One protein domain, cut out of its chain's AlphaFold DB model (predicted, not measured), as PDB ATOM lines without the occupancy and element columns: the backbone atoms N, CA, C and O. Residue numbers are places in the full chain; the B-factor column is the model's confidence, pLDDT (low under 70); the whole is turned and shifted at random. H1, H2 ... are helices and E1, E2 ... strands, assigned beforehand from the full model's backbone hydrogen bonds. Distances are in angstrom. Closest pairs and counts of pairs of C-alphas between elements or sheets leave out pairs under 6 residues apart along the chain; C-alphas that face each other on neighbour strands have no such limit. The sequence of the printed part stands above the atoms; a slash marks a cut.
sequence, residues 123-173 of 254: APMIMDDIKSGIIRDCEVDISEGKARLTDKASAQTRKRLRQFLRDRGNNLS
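AT A GLANCE: This is residues 123 to 173 of the 254 residues of an uncharacterized protein of Thermoplasma sp. Kam2015 (UniProt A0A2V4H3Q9). A small rounded domain has a short hairpin of two strands, E1 and E2, as a wall along one side, with helix H1 over one face of it, nearest by its first residue, Ala 123, and helix H2 near the end of E2 at Leu 149. After H2 the last residues fold back, and 171 to 172 pair with E2. The printed part has 51 residues, with two named helices and two named strands in the order H1, E1, E2, H2; the sheet, E1 - E2, is antiparallel and the class is mixed, helices and strands. The whole is compact, with a radius of gyration of the C-alphas of 9.7 A and spans of 25 by 25 by 19 A.

IN THESE COORDINATES: E1 is residues 140 to 143, its C-alpha 140 at (236.412, 178.897, 218.298), and E2 is residues 146 to 149. H1, residues 123 to 131, begins with C-alpha 123 at (231.126, 175.202, 226.384) and is 12.2 A long. H2, residues 155 to 165, is 15.4 A long and ends with C-alpha 165 at (237.664, 183.228, 231.944).

HOW THE PARTS SIT: E1 and E2 form a hairpin, antiparallel at 153 degrees; N 141 and O 148 are 2.8 A apart, within hydrogen-bond range, as are N 146 and O 143 at 3.0 A. Residues 147 to 148 of E2 also pair, antiparallel, with 171 to 172. The closest C-alphas of H1 and E2 are those of Ala 123 and Ala 147, 6.5 A apart. Those of E2 and H2 are Leu 149 and Arg 158, 7.5 A. H1 and H2 are apart, as are E1 and H2. In H1 and H2 every O i to N i+4 pair is within hydrogen-bond range.

THE WHOLE: The two farthest C-alphas, of Lys 131 and Asp 167, are 25.6 A apart. The printed part has no cut, and no link is long. Mean pLDDT of the printed part is 75.1; residues 144 to 146 and 163 to 173 are under 70.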
ATOM      1  N   ALA A 123     231.532 175.800 227.657       74.44
ATOM      2  CA  ALA A 123     231.126 175.202 226.384       74.44
ATOM      3  C   ALA A 123     229.640 175.431 226.031       74.44
ATOM      4  O   ALA A 123     229.387 175.864 224.905       74.44
ATOM      5  N   PRO A 124     228.656 175.253 226.937       76.44
ATOM      6  CA  PRO A 124     227.251 175.542 226.636       76.44
ATOM      7  C   PRO A 124     227.012 177.006 226.245       76.44
ATOM      8  O   PRO A 124     226.349 177.280 225.251       76.44
ATOM      9  N   MET A 125     227.626 177.948 226.968       77.38
ATOM     10  CA  MET A 125     227.509 179.381 226.683       77.38
ATOM     11  C   MET A 125     228.132 179.742 225.329       77.38
ATOM     12  O   MET A 125     227.547 180.499 224.562       77.38
ATOM     13  N   ILE A 126     229.312 179.192 225.021       79.62
ATOM     14  CA  ILE A 126     229.976 179.396 223.728       79.62
ATOM     15  C   ILE A 126     229.107 178.842 222.593       79.62
ATOM     16  O   ILE A 126     228.961 179.499 221.567       79.62
ATOM     17  N   MET A 127     228.500 177.668 222.781       81.44
ATOM     18  CA  MET A 127     227.599 177.068 221.795       81.44
ATOM     19  C   MET A 127     226.342 177.913 221.566       81.44
ATOM     20  O   MET A 127     225.882 178.023 220.431       81.44
ATOM     21  N   ASP A 128     225.796 178.539 222.606       84.12
ATOM     22  CA  ASP A 128     224.655 179.449 222.473       84.12
ATOM     23  C   ASP A 128     225.047 180.783 221.815       84.12
ATOM     24  O   ASP A 128     224.313 181.293 220.964       84.12
ATOM     25  N   ASP A 129     226.233 181.318 222.117       84.75
ATOM     26  CA  ASP A 129     226.801 182.491 221.435       84.75
ATOM     27  C   ASP A 129     227.075 182.207 219.939       84.75
ATOM     28  O   ASP A 129     226.911 183.095 219.099       84.75
ATOM     29  N   ILE A 130     227.435 180.966 219.590       83.81
ATOM     30  CA  ILE A 130     227.551 180.500 218.202       83.81
ATOM     31  C   ILE A 130     226.173 180.440 217.530       83.81
ATOM     32  O   ILE A 130     225.959 181.053 216.483       83.81
ATOM     33  N   LYS A 131     225.197 179.766 218.154       86.62
ATOM     34  CA  LYS A 131     223.828 179.645 217.616       86.62
ATOM     35  C   LYS A 131     223.143 180.998 217.425       86.62
ATOM     36  O   LYS A 131     222.350 181.159 216.503       86.62
ATOM     37  N   SER A 132     223.431 181.959 218.298       85.25
ATOM     38  CA  SER A 132     222.897 183.324 218.228       85.25
ATOM     39  C   SER A 132     223.654 184.236 217.252       85.25
ATOM     40  O   SER A 132     223.264 185.389 217.072       85.25
ATOM     41  N   GLY A 133     224.715 183.742 216.602       85.19
ATOM     42  CA  GLY A 133     225.515 184.487 215.626       85.19
ATOM     43  C   GLY A 133     226.404 185.575 216.236       85.19
ATOM     44  O   GLY A 133     226.943 186.409 215.507       85.19
ATOM     45  N   ILE A 134     226.559 185.586 217.563       85.44
ATOM     46  CA  ILE A 134     227.425 186.522 218.290       85.44
ATOM     47  C   ILE A 134     228.898 186.144 218.087       85.44
ATOM     48  O   ILE A 134     229.748 187.023 217.948       85.44
ATOM     49  N   ILE A 135     229.186 184.841 218.066       84.94
ATOM     50  CA  ILE A 135     230.492 184.254 217.757       84.94
ATOM     51  C   ILE A 135     230.339 183.449 216.469       84.94
ATOM     52  O   ILE A 135     229.341 182.759 216.289       84.94
ATOM     53  N   ARG A 136     231.312 183.522 215.558       84.56
ATOM     54  CA  ARG A 136     231.285 182.665 214.357       84.56
ATOM     55  C   ARG A 136     231.955 181.331 214.661       84.56
ATOM     56  O   ARG A 136     232.984 181.317 215.330       84.56
ATOM     57  N   ASP A 137     231.469 180.248 214.063       82.69
ATOM     58  CA  ASP A 137     232.017 178.889 214.219       82.69
ATOM     59  C   ASP A 137     233.529 178.825 213.986       82.69
ATOM     60  O   ASP A 137     234.250 178.091 214.645       82.69
ATOM     61  N   CYS A 138     234.046 179.633 213.056       84.62
ATOM     62  CA  CYS A 138     235.465 179.635 212.726       84.62
ATOM     63  C   CYS A 138     236.354 180.345 213.756       84.62
ATOM     64  O   CYS A 138     237.575 180.263 213.628       84.62
ATOM     65  N   GLU A 139     235.783 181.060 214.728       84.31
ATOM     66  CA  GLU A 139     236.509 181.805 215.763       84.31
ATOM     67  C   GLU A 139     236.871 180.942 216.978       84.31
ATOM     68  O   GLU A 139     237.759 181.317 217.749       84.31
ATOM     69  N   VAL A 140     236.209 179.796 217.156       83.19
ATOM     70  CA  VAL A 140     236.412 178.897 218.298       83.19
ATOM     71  C   VAL A 140     236.473 177.450 217.816       83.19
ATOM     72  O   VAL A 140     235.621 177.004 217.063       83.19
ATOM     73  N   ASP A 141     237.475 176.709 218.271       82.62
ATOM     74  CA  ASP A 141     237.591 175.266 218.067       82.62
ATOM     75  C   ASP A 141     237.145 174.545 219.344       82.62
ATOM     76  O   ASP A 141     237.673 174.812 220.426       82.62
ATOM     77  N   ILE A 142     236.152 173.663 219.230       73.88
ATOM     78  CA  ILE A 142     235.638 172.846 220.331       73.88
ATOM     79  C   ILE A 142     236.036 171.401 220.046       73.88
ATOM     80  O   ILE A 142     235.321 170.657 219.377       73.88
ATOM     81  N   SER A 143     237.192 171.013 220.575       71.94
ATOM     82  CA  SER A 143     237.784 169.690 220.388       71.94
ATOM     83  C   SER A 143     238.008 169.029 221.750       71.94
ATOM     84  O   SER A 143     238.487 169.670 222.685       71.94
ATOM     85  N   GLU A 144     237.648 167.746 221.882       61.88
ATOM     86  CA  GLU A 144     237.904 166.925 223.086       61.88
ATOM     87  C   GLU A 144     237.419 167.558 224.411       61.88
ATOM     88  O   GLU A 144     238.089 167.492 225.444       61.88
ATOM     89  N   GLY A 145     236.259 168.225 224.388       60.59
ATOM     90  CA  GLY A 145     235.682 168.866 225.577       60.59
ATOM     91  C   GLY A 145     236.418 170.129 226.041       60.59
ATOM     92  O   GLY A 145     236.219 170.578 227.168       60.59
ATOM     93  N   LYS A 146     237.278 170.716 225.198       63.41
ATOM     94  CA  LYS A 146     237.955 171.990 225.460       63.41
ATOM     95  C   LYS A 146     237.673 172.963 224.323       63.41
ATOM     96  O   LYS A 146     237.895 172.643 223.159       63.41
ATOM     97  N   ALA A 147     237.227 174.166 224.669       73.19
ATOM     98  CA  ALA A 147     237.092 175.243 223.701       73.19
ATOM     99  C   ALA A 147     238.419 176.018 223.597       73.19
ATOM    100  O   ALA A 147     239.115 176.250 224.591       73.19
ATOM    101  N   ARG A 148     238.815 176.404 222.387       78.25
ATOM    102  CA  ARG A 148     240.034 177.175 222.115       78.25
ATOM    103  C   ARG A 148     239.738 178.290 221.134       78.25
ATOM    104  O   ARG A 148     238.983 178.103 220.190       78.25
ATOM    105  N   LEU A 149     240.356 179.446 221.338       79.88
ATOM    106  CA  LEU A 149     240.293 180.527 220.354       79.88
ATOM    107  C   LEU A 149     241.145 180.161 219.137       79.88
ATOM    108  O   LEU A 149     242.306 179.780 219.295       79.88
ATOM    109  N   THR A 150     240.590 180.317 217.939       82.06
ATOM    110  CA  THR A 150     241.349 180.165 216.692       82.06
ATOM    111  C   THR A 150     242.030 181.480 216.309       82.06
ATOM    112  O   THR A 150     241.680 182.568 216.783       82.06
ATOM    113  N   ASP A 151     242.961 181.418 215.359       81.12
ATOM    114  CA  ASP A 151     243.628 182.610 214.822       81.12
ATOM    115  C   ASP A 151     242.657 183.579 214.125       81.12
ATOM    116  O   ASP A 151     242.933 184.776 214.022       81.12
ATOM    117  N   LYS A 152     241.483 183.084 213.710       85.00
ATOM    118  CA  LYS A 152     240.426 183.854 213.038       85.00
ATOM    119  C   LYS A 152     239.507 184.602 214.008       85.00
ATOM    120  O   LYS A 152     238.649 185.354 213.552       85.00
ATOM    121  N   ALA A 153     239.680 184.430 215.320       83.69
ATOM    122  CA  ALA A 153     238.847 185.076 216.327       83.69
ATOM    123  C   ALA A 153     238.963 186.608 216.296       83.69
ATOM    124  O   ALA A 153     240.059 187.157 216.474       83.69
ATOM    125  N   SER A 154     237.829 187.298 216.160       86.50
ATOM    126  CA  SER A 154     237.741 188.757 216.219       86.50
ATOM    127  C   SER A 154     238.131 189.322 217.589       86.50
ATOM    128  O   SER A 154     238.069 188.657 218.629       86.50
ATOM    129  N   ALA A 155     238.506 190.604 217.619       82.50
ATOM    130  CA  ALA A 155     238.844 191.299 218.861       82.50
ATOM    131  C   ALA A 155     237.681 191.304 219.874       82.50
ATOM    132  O   ALA A 155     237.918 191.242 221.083       82.50
ATOM    133  N   GLN A 156     236.438 191.336 219.387       83.44
ATOM    134  CA  GLN A 156     235.227 191.305 220.204       83.44
ATOM    135  C   GLN A 156     235.041 189.943 220.883       83.44
ATOM    136  O   GLN A 156     234.919 189.898 222.109       83.44
ATOM    137  N   THR A 157     235.131 188.845 220.125       83.94
ATOM    138  CA  THR A 157     235.082 187.466 220.641       83.94
ATOM    139  C   THR A 157     236.191 187.224 221.667       83.94
ATOM    140  O   THR A 157     235.935 186.759 222.781       83.94
ATOM    141  N   ARG A 158     237.422 187.669 221.368       79.81
ATOM    142  CA  ARG A 158     238.558 187.581 222.303       79.81
ATOM    143  C   ARG A 158     238.344 188.388 223.583       79.81
ATOM    144  O   ARG A 158     238.826 187.978 224.634       79.81
ATOM    145  N   LYS A 159     237.716 189.566 223.524       77.69
ATOM    146  CA  LYS A 159     237.461 190.400 224.713       77.69
ATOM    147  C   LYS A 159     236.377 189.778 225.594       77.69
ATOM    148  O   LYS A 159     236.590 189.650 226.796       77.69
ATOM    149  N   ARG A 160     235.268 189.349 224.985       77.50
ATOM    150  CA  ARG A 160     234.138 188.695 225.660       77.50
ATOM    151  C   ARG A 160     234.607 187.449 226.410       77.50
ATOM    152  O   ARG A 160     234.490 187.398 227.628       77.50
ATOM    153  N   LEU A 161     235.249 186.508 225.717       75.31
ATOM    154  CA  LEU A 161     235.662 185.239 226.324       75.31
ATOM    155  C   LEU A 161     236.788 185.400 227.364       75.31
ATOM    156  O   LEU A 161     236.756 184.737 228.399       75.31
ATOM    157  N   ARG A 162     237.733 186.338 227.176       71.25
ATOM    158  CA  ARG A 162     238.764 186.635 228.196       71.25
ATOM    159  C   ARG A 162     238.188 187.240 229.475       71.25
ATOM    160  O   ARG A 162     238.690 186.943 230.556       71.25
ATOM    161  N   GLN A 163     237.150 188.070 229.371       64.94
ATOM    162  CA  GLN A 163     236.521 188.697 230.535       64.94
ATOM    163  C   GLN A 163     235.785 187.676 231.418       64.94
ATOM    164  O   GLN A 163     235.786 187.830 232.638       64.94
ATOM    165  N   PHE A 164     235.230 186.619 230.818       62.84
ATOM    166  CA  PHE A 164     234.573 185.523 231.535       62.84
ATOM    167  C   PHE A 164     235.553 184.514 232.155       62.84
ATOM    168  O   PHE A 164     235.257 183.962 233.207       62.84
ATOM    169  N   LEU A 165     236.728 184.298 231.551       64.50
ATOM    170  CA  LEU A 165     237.664 183.228 231.944       64.50
ATOM    171  C   LEU A 165     238.919 183.708 232.695       64.50
ATOM    172  O   LEU A 165     239.789 182.889 232.982       64.50
ATOM    173  N   ARG A 166     239.012 185.022 232.977       50.84
ATOM    174  CA  ARG A 166     240.022 185.729 233.803       50.84
ATOM    175  C   ARG A 166     241.336 184.951 234.028       50.84
ATOM    176  O   ARG A 166     241.562 184.470 235.131       50.84
ATOM    177  N   ASP A 167     242.175 184.870 232.985       51.03
ATOM    178  CA  ASP A 167     243.646 184.636 233.020       51.03
ATOM    179  C   ASP A 167     244.206 183.437 232.222       51.03
ATOM    180  O   ASP A 167     245.409 183.186 232.264       51.03
ATOM    181  N   ARG A 168     243.413 182.716 231.413       51.00
ATOM    182  CA  ARG A 168     243.926 181.558 230.641       51.00
ATOM    183  C   ARG A 168     243.962 181.748 229.121       51.00
ATOM    184  O   ARG A 168     243.177 181.142 228.413       51.00
ATOM    185  N   GLY A 169     244.934 182.518 228.615       54.44
ATOM    186  CA  GLY A 169     245.431 182.469 227.219       54.44
ATOM    187  C   GLY A 169     244.416 182.127 226.102       54.44
ATOM    188  O   GLY A 169     243.302 182.639 226.083       54.44
ATOM    189  N   ASN A 170     244.815 181.273 225.147       60.78
ATOM    190  CA  ASN A 170     243.949 180.743 224.072       60.78
ATOM    191  C   ASN A 170     243.134 179.500 224.500       60.78
ATOM    192  O   ASN A 170     242.389 178.952 223.689       60.78
ATOM    193  N   ASN A 171     243.290 179.036 225.746       60.88
ATOM    194  CA  ASN A 171     242.694 177.797 226.247       60.88
ATOM    195  C   ASN A 171     241.496 178.107 227.149       60.88
ATOM    196  O   ASN A 171     241.661 178.507 228.301       60.88
ATOM    197  N   LEU A 172     240.292 177.853 226.642       66.00
ATOM    198  CA  LEU A 172     239.035 178.025 227.362       66.00
ATOM    199  C   LEU A 172     238.732 176.711 228.099       66.00
ATOM    200  O   LEU A 172     237.929 175.885 227.671       66.00
ATOM    201  N   SER A 173     239.467 176.461 229.182       59.09
ATOM    202  CA  SER A 173     239.158 175.361 230.099       59.09
ATOM    203  C   SER A 173     238.044 175.775 231.054       59.09
ATOM    204  O   SER A 173     237.984 176.954 231.412       59.09
TER     205      SER A 173